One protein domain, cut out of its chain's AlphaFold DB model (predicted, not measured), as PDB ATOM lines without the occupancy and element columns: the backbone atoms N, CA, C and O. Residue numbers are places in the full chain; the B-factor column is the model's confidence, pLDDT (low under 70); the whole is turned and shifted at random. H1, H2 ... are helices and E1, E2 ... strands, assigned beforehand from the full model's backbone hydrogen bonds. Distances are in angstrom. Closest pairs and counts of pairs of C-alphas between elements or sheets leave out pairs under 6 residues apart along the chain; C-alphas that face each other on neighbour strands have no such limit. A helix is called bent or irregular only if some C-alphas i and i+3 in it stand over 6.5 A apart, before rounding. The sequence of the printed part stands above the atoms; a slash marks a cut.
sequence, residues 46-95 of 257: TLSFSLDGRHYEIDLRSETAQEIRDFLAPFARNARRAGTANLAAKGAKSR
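Overview. This is residues 46 to 95 of the 257 residues of an uncharacterized protein of Streptomyces malaysiensis (UniProt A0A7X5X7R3). A hairpin of two strands, E1 and E2, has one long kinked helix, H1, folded back beside it on the E1 side, while the far part of H1 leads into a free tail that swings across to a small helix, H2, on the other side of the hairpin. H1, the tail and H2 make a wide, open U, and the hairpin of E1 and E2 slants out of the plane of this U, with its turn, residues 50 to 55, standing free, as do residues 73 to 95. The printed part has 50 residues with two named strands and two named helices, in the order E1, E2, H1, H2 along the chain; the sheet is E1 - E2, antiparallel, and the class is mixed, helices and strands. The whole is loose, with a radius of gyration of the C-alphas of 12.6 A and spans of 32 by 25 by 18 A.

Along the chain. E1 is residues 46 to 51, beginning at C-alpha 46 at (67.607, 84.631, 119.074). E2 is residues 54 to 60, 19.2 A from first to last C-alpha. H1 is residues 62 to 78, 24.7 A long, beginning at C-alpha 62 at (75.325, 88.357, 122.879). H2 is residues 87 to 95, 11.9 A long, ending at C-alpha 95 at (52.168, 90.688, 107.955).

Arrangement. E1 and E2 form a hairpin, antiparallel, with 151 degrees between their directions. N 47 and O 58, 2.8 A apart, and N 56 and O 49, 2.9 A apart, are within hydrogen-bond range. The closest C-alphas of E1 and H1 are those of Leu 47 and Ala 65, 6.9 A apart. H1 has a kink of 38 degrees near residue 72 and is irregular, with C-alphas 71 and 74 7.1 A apart. H2 is apart from E1, E2 and H1. Of the O i to N i+4 pairs, 11 of 13 in H1 and 4 of 5 in H2 are within hydrogen-bond range.

Size, cuts and confidence. The two C-alphas farthest apart are those of Glu 63 and Ala 85, at 32.4 A. The printed part has no cut. The links E1 to E2 and E2 to H1 are tight, and the link of 8 residues from H1 to H2 is short. Residues 50 to 55 also stand free. The mean pLDDT of the printed part is 78.2, and residues 83 to 95 are under 70; H2 has a mean of 44.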
ATOM      1  N   THR A  46      67.834  85.708 120.046       89.62
ATOM      2  CA  THR A  46      67.607  84.631 119.074       89.62
ATOM      3  C   THR A  46      68.175  85.043 117.715       89.62
ATOM      4  O   THR A  46      67.722  86.029 117.123       89.62
ATOM      5  N   LEU A  47      69.113  84.273 117.162       91.06
ATOM      6  CA  LEU A  47      69.632  84.476 115.808       91.06
ATOM      7  C   LEU A  47      68.894  83.616 114.781       91.06
ATOM      8  O   LEU A  47      68.824  82.397 114.904       91.06
ATOM      9  N   SER A  48      68.421  84.241 113.699       91.12
ATOM     10  CA  SER A  48      67.861  83.538 112.539       91.12
ATOM     11  C   SER A  48      68.856  83.488 111.382       91.12
ATOM     12  O   SER A  48      69.348  84.522 110.928       91.12
ATOM     13  N   PHE A  49      69.091  82.300 110.828       88.69
ATOM     14  CA  PHE A  49      69.957  82.116 109.662       88.69
ATOM     15  C   PHE A  49      69.424  81.029 108.721       88.69
ATOM     16  O   PHE A  49      68.419  80.366 108.987       88.69
ATOM     17  N   SER A  50      70.060  80.879 107.560       88.19
ATOM     18  CA  SER A  50      69.688  79.850 106.591       88.19
ATOM     19  C   SER A  50      70.903  79.190 105.968       88.19
ATOM     20  O   SER A  50      71.836  79.886 105.575       88.19
ATOM     21  N   LEU A  51      70.832  77.873 105.800       89.06
ATOM     22  CA  LEU A  51      71.843  77.057 105.131       89.06
ATOM     23  C   LEU A  51      71.128  76.057 104.217       89.06
ATOM     24  O   LEU A  51      70.143  75.443 104.630       89.06
ATOM     25  N   ASP A  52      71.564  75.951 102.962       88.12
ATOM     26  CA  ASP A  52      70.981  75.056 101.945       88.12
ATOM     27  C   ASP A  52      69.455  75.185 101.781       88.12
ATOM     28  O   ASP A  52      68.725  74.212 101.588       88.12
ATOM     29  N   GLY A  53      68.946  76.415 101.899       83.69
ATOM     30  CA  GLY A  53      67.515  76.717 101.786       83.69
ATOM     31  C   GLY A  53      66.672  76.323 103.006       83.69
ATOM     32  O   GLY A  53      65.459  76.537 102.995       83.69
ATOM     33  N   ARG A  54      67.286  75.790 104.067       86.94
ATOM     34  CA  ARG A  54      66.639  75.527 105.358       86.94
ATOM     35  C   ARG A  54      66.825  76.723 106.286       86.94
ATOM     36  O   ARG A  54      67.871  77.365 106.254       86.94
ATOM     37  N   HIS A  55      65.804  77.025 107.082       89.62
ATOM     38  CA  HIS A  55      65.807  78.124 108.050       89.62
ATOM     39  C   HIS A  55      66.021  77.576 109.457       89.62
ATOM     40  O   HIS A  55      65.367  76.601 109.824       89.62
ATOM     41  N   TYR A  56      66.894  78.230 110.213       90.56
ATOM     42  CA  TYR A  56      67.247  77.877 111.581       90.56
ATOM     43  C   TYR A  56      67.105  79.104 112.482       90.56
ATOM     44  O   TYR A  56      67.301  80.239 112.034       90.56
ATOM     45  N   GLU A  57      66.763  78.848 113.737       91.44
ATOM     46  CA  GLU A  57      66.762  79.800 114.845       91.44
ATOM     47  C   GLU A  57      67.598  79.173 115.965       91.44
ATOM     48  O   GLU A  57      67.572  77.950 116.114       91.44
ATOM     49  N   ILE A  58      68.369  79.990 116.678       89.00
ATOM     50  CA  ILE A  58      69.206  79.560 117.801       89.00
ATOM     51  C   ILE A  58      69.230  80.660 118.864       89.00
ATOM     52  O   ILE A  58      69.436  81.829 118.522       89.00
ATOM     53  N   ASP A  59      68.996  80.297 120.119       90.75
ATOM     54  CA  ASP A  59      69.048  81.204 121.265       90.75
ATOM     55  C   ASP A  59      70.475  81.247 121.819       90.75
ATOM     56  O   ASP A  59      71.073  80.206 122.082       90.75
ATOM     57  N   LEU A  60      71.049  82.447 121.944       87.00
ATOM     58  CA  LEU A  60      72.465  82.645 122.264       87.00
ATOM     59  C   LEU A  60      72.697  83.844 123.186       87.00
ATOM     60  O   LEU A  60      71.950  84.827 123.168       87.00
ATOM     61  N   ARG A  61      73.802  83.817 123.936       89.06
ATOM     62  CA  ARG A  61      74.374  85.034 124.533       89.06
ATOM     63  C   ARG A  61      74.908  85.983 123.459       89.06
ATOM     64  O   ARG A  61      75.359  85.564 122.388       89.06
ATOM     65  N   SER A  62      74.939  87.270 123.791       87.69
ATOM     66  CA  SER A  62      75.325  88.357 122.879       87.69
ATOM     67  C   SER A  62      76.719  88.168 122.265       87.69
ATOM     68  O   SER A  62      76.939  88.494 121.099       87.69
ATOM     69  N   GLU A  63      77.668  87.629 123.037       90.06
ATOM     70  CA  GLU A  63      79.040  87.366 122.582       90.06
ATOM     71  C   GLU A  63      79.073  86.292 121.484       90.06
ATOM     72  O   GLU A  63      79.525  86.565 120.374       90.06
ATOM     73  N   THR A  64      78.489  85.117 121.741       83.75
ATOM     74  CA  THR A  64      78.387  84.018 120.765       83.75
ATOM     75  C   THR A  64      77.609  84.446 119.519       83.75
ATOM     76  O   THR A  64      77.978  84.127 118.388       83.75
ATOM     77  N   ALA A  65      76.537  85.221 119.699       89.12
ATOM     78  CA  ALA A  65      75.764  85.753 118.588       89.12
ATOM     79  C   ALA A  65      76.591  86.709 117.708       89.12
ATOM     80  O   ALA A  65      76.467  86.710 116.476       89.12
ATOM     81  N   GLN A  66      77.452  87.524 118.318       92.50
ATOM     82  CA  GLN A  66      78.349  88.417 117.598       92.50
ATOM     83  C   GLN A  66      79.444  87.639 116.852       92.50
ATOM     84  O   GLN A  66      79.695  87.939 115.684       92.50
ATOM     85  N   GLU A  67      80.007  86.586 117.450       93.00
ATOM     86  CA  GLU A  67      80.979  85.702 116.788       93.00
ATOM     87  C   GLU A  67      80.414  85.086 115.499       93.00
ATOM     88  O   GLU A  67      81.070  85.105 114.455       93.00
ATOM     89  N   ILE A  68      79.165  84.608 115.527       91.81
ATOM     90  CA  ILE A  68      78.496  84.064 114.334       91.81
ATOM     91  C   ILE A  68      78.304  85.149 113.267       91.81
ATOM     92  O   ILE A  68      78.529  84.901 112.076       91.81
ATOM     93  N   ARG A  69      77.903  86.363 113.664       93.44
ATOM     94  CA  ARG A  69      77.742  87.494 112.734       93.44
ATOM     95  C   ARG A  69      79.062  87.861 112.065       93.44
ATOM     96  O   ARG A  69      79.081  88.077 110.850       93.44
ATOM     97  N   ASP A  70      80.151  87.884 112.823       93.69
ATOM     98  CA  ASP A  70      81.480  88.207 112.314       93.69
ATOM     99  C   ASP A  70      82.041  87.094 111.425       93.69
ATOM    100  O   ASP A  70      82.596  87.384 110.364       93.69
ATOM    101  N   PHE A  71      81.799  85.828 111.773       95.06
ATOM    102  CA  PHE A  71      82.144  84.681 110.932       95.06
ATOM    103  C   PHE A  71      81.424  84.720 109.573       95.06
ATOM    104  O   PHE A  71      82.024  84.448 108.531       95.06
ATOM    105  N   LEU A  72      80.143  85.101 109.557       93.56
ATOM    106  CA  LEU A  72      79.344  85.185 108.332       93.56
ATOM    107  C   LEU A  72      79.586  86.474 107.525       93.56
ATOM    108  O   LEU A  72      79.272  86.518 106.331       93.56
ATOM    109  N   ALA A  73      80.154  87.520 108.132       93.00
ATOM    110  CA  ALA A  73      80.310  88.832 107.507       93.00
ATOM    111  C   ALA A  73      81.103  88.821 106.180       93.00
ATOM    112  O   ALA A  73      80.650  89.473 105.231       93.00
ATOM    113  N   PRO A  74      82.232  88.096 106.027       95.12
ATOM    114  CA  PRO A  74      82.962  88.034 104.759       95.12
ATOM    115  C   PRO A  74      82.139  87.399 103.632       95.12
ATOM    116  O   PRO A  74      82.177  87.870 102.494       95.12
ATOM    117  N   PHE A  75      81.350  86.367 103.945       91.06
ATOM    118  CA  PHE A  75      80.467  85.716 102.977       91.06
ATOM    119  C   PHE A  75      79.314  86.641 102.586       91.06
ATOM    120  O   PHE A  75      79.042  86.821 101.402       91.06
ATOM    121  N   ALA A  76      78.687  87.297 103.566       88.69
ATOM    122  CA  ALA A  76      77.585  88.227 103.336       88.69
ATOM    123  C   ALA A  76      77.998  89.452 102.500       88.69
ATOM    124  O   ALA A  76      77.211  89.913 101.675       88.69
ATOM    125  N   ARG A  77      79.225  89.964 102.675       90.19
ATOM    126  CA  ARG A  77      79.764  91.096 101.895       90.19
ATOM    127  C   ARG A  77      79.955  90.764 100.415       90.19
ATOM    128  O   ARG A  77      79.741  91.632  99.575       90.19
ATOM    129  N   ASN A  78      80.347  89.528 100.109       91.75
ATOM    130  CA  ASN A  78      80.585  89.066  98.739       91.75
ATOM    131  C   ASN A  78      79.336  88.446  98.090       91.75
ATOM    132  O   ASN A  78      79.270  88.293  96.870       91.75
ATOM    133  N   ALA A  79      78.339  88.074  98.892       85.88
ATOM    134  CA  ALA A  79      77.098  87.498  98.410       85.88
ATOM    135  C   ALA A  79      76.142  88.575  97.881       85.88
ATOM    136  O   ALA A  79      75.930  89.630  98.478       85.88
ATOM    137  N   ARG A  80      75.454  88.261  96.781       88.25
ATOM    138  CA  ARG A  80      74.249  89.002  96.402       88.25
ATOM    139  C   ARG A  80      73.118  88.625  97.352       88.25
ATOM    140  O   ARG A  80      72.943  87.450  97.675       88.25
ATOM    141  N   ARG A  81      72.274  89.592  97.724       79.06
ATOM    142  CA  ARG A  81      71.009  89.274  98.397       79.06
ATOM    143  C   ARG A  81      70.209  88.366  97.464       79.06
ATOM    144  O   ARG A  81      69.850  88.778  96.358       79.06
ATOM    145  N   ALA A  82      69.972  87.122  97.879       74.62
ATOM    146  CA  ALA A  82      69.050  86.245  97.175       74.62
ATOM    147  C   ALA A  82      67.713  86.992  97.075       74.62
ATOM    148  O   ALA A  82      67.211  87.497  98.081       74.62
ATOM    149  N   GLY A  83      67.217  87.171  95.847       57.31
ATOM    150  CA  GLY A  83      66.096  88.056  95.556       57.31
ATOM    151  C   GLY A  83      64.945  87.845  96.535       57.31
ATOM    152  O   GLY A  83      64.492  86.725  96.765       57.31
ATOM    153  N   THR A  84      64.458  88.943  97.101       52.62
ATOM    154  CA  THR A  84      63.395  88.998  98.107       52.62
ATOM    155  C   THR A  84      62.018  88.565  97.579       52.62
ATOM    156  O   THR A  84      61.013  88.893  98.196       52.62
ATOM    157  N   ALA A  85      61.923  87.812  96.479       49.72
ATOM    158  CA  ALA A  85      60.642  87.350  95.944       49.72
ATOM    159  C   ALA A  85      59.938  86.361  96.891       49.72
ATOM    160  O   ALA A  85      58.713  86.364  96.967       49.72
ATOM    161  N   ASN A  86      60.694  85.598  97.695       48.06
ATOM    162  CA  ASN A  86      60.116  84.639  98.645       48.06
ATOM    163  C   ASN A  86      60.319  84.984 100.128       48.06
ATOM    164  O   ASN A  86      59.567  84.480 100.955       48.06
ATOM    165  N   LEU A  87      61.237  85.893 100.488       50.00
ATOM    166  CA  LEU A  87      61.453  86.296 101.891       50.00
ATOM    167  C   LEU A  87      60.798  87.625 102.271       50.00
ATOM    168  O   LEU A  87      60.313  87.733 103.391       50.00
ATOM    169  N   ALA A  88      60.652  88.591 101.355       44.94
ATOM    170  CA  ALA A  88      59.712  89.690 101.585       44.94
ATOM    171  C   ALA A  88      58.283  89.166 101.437       44.94
ATOM    172  O   ALA A  88      57.398  89.606 102.147       44.94
ATOM    173  N   ALA A  89      58.050  88.130 100.628       44.84
ATOM    174  CA  ALA A  89      56.781  87.421 100.671       44.84
ATOM    175  C   ALA A  89      56.598  86.633 101.981       44.84
ATOM    176  O   ALA A  89      55.506  86.663 102.509       44.84
ATOM    177  N   LYS A  90      57.604  86.003 102.605       44.66
ATOM    178  CA  LYS A  90      57.396  85.359 103.925       44.66
ATOM    179  C   LYS A  90      57.394  86.333 105.111       44.66
ATOM    180  O   LYS A  90      56.683  86.080 106.072       44.66
ATOM    181  N   GLY A  91      58.115  87.452 105.048       44.56
ATOM    182  CA  GLY A  91      58.154  88.499 106.082       44.56
ATOM    183  C   GLY A  91      57.075  89.583 105.936       44.56
ATOM    184  O   GLY A  91      56.649  90.164 106.927       44.56
ATOM    185  N   ALA A  92      56.582  89.829 104.718       44.00
ATOM    186  CA  ALA A  92      55.475  90.746 104.437       44.00
ATOM    187  C   ALA A  92      54.152  90.018 104.137       44.00
ATOM    188  O   ALA A  92      53.115  90.553 104.505       44.00
ATOM    189  N   LYS A  93      54.120  88.771 103.625       39.94
ATOM    190  CA  LYS A  93      52.887  87.937 103.696       39.94
ATOM    191  C   LYS A  93      52.685  87.284 105.063       39.94
ATOM    192  O   LYS A  93      51.568  86.871 105.343       39.94
ATOM    193  N   SER A  94      53.685  87.268 105.955       41.47
ATOM    194  CA  SER A  94      53.409  87.064 107.390       41.47
ATOM    195  C   SER A  94      52.914  88.325 108.101       41.47
ATOM    196  O   SER A  94      52.540  88.225 109.258       41.47
ATOM    197  N   ARG A  95      52.851  89.487 107.435       43.84
ATOM    198  CA  ARG A  95      52.168  90.688 107.955       43.84
ATOM    199  C   ARG A  95      50.870  91.026 107.223       43.84
ATOM    200  O   ARG A  95      50.008  91.657 107.809       43.84
TER     201      ARG A  95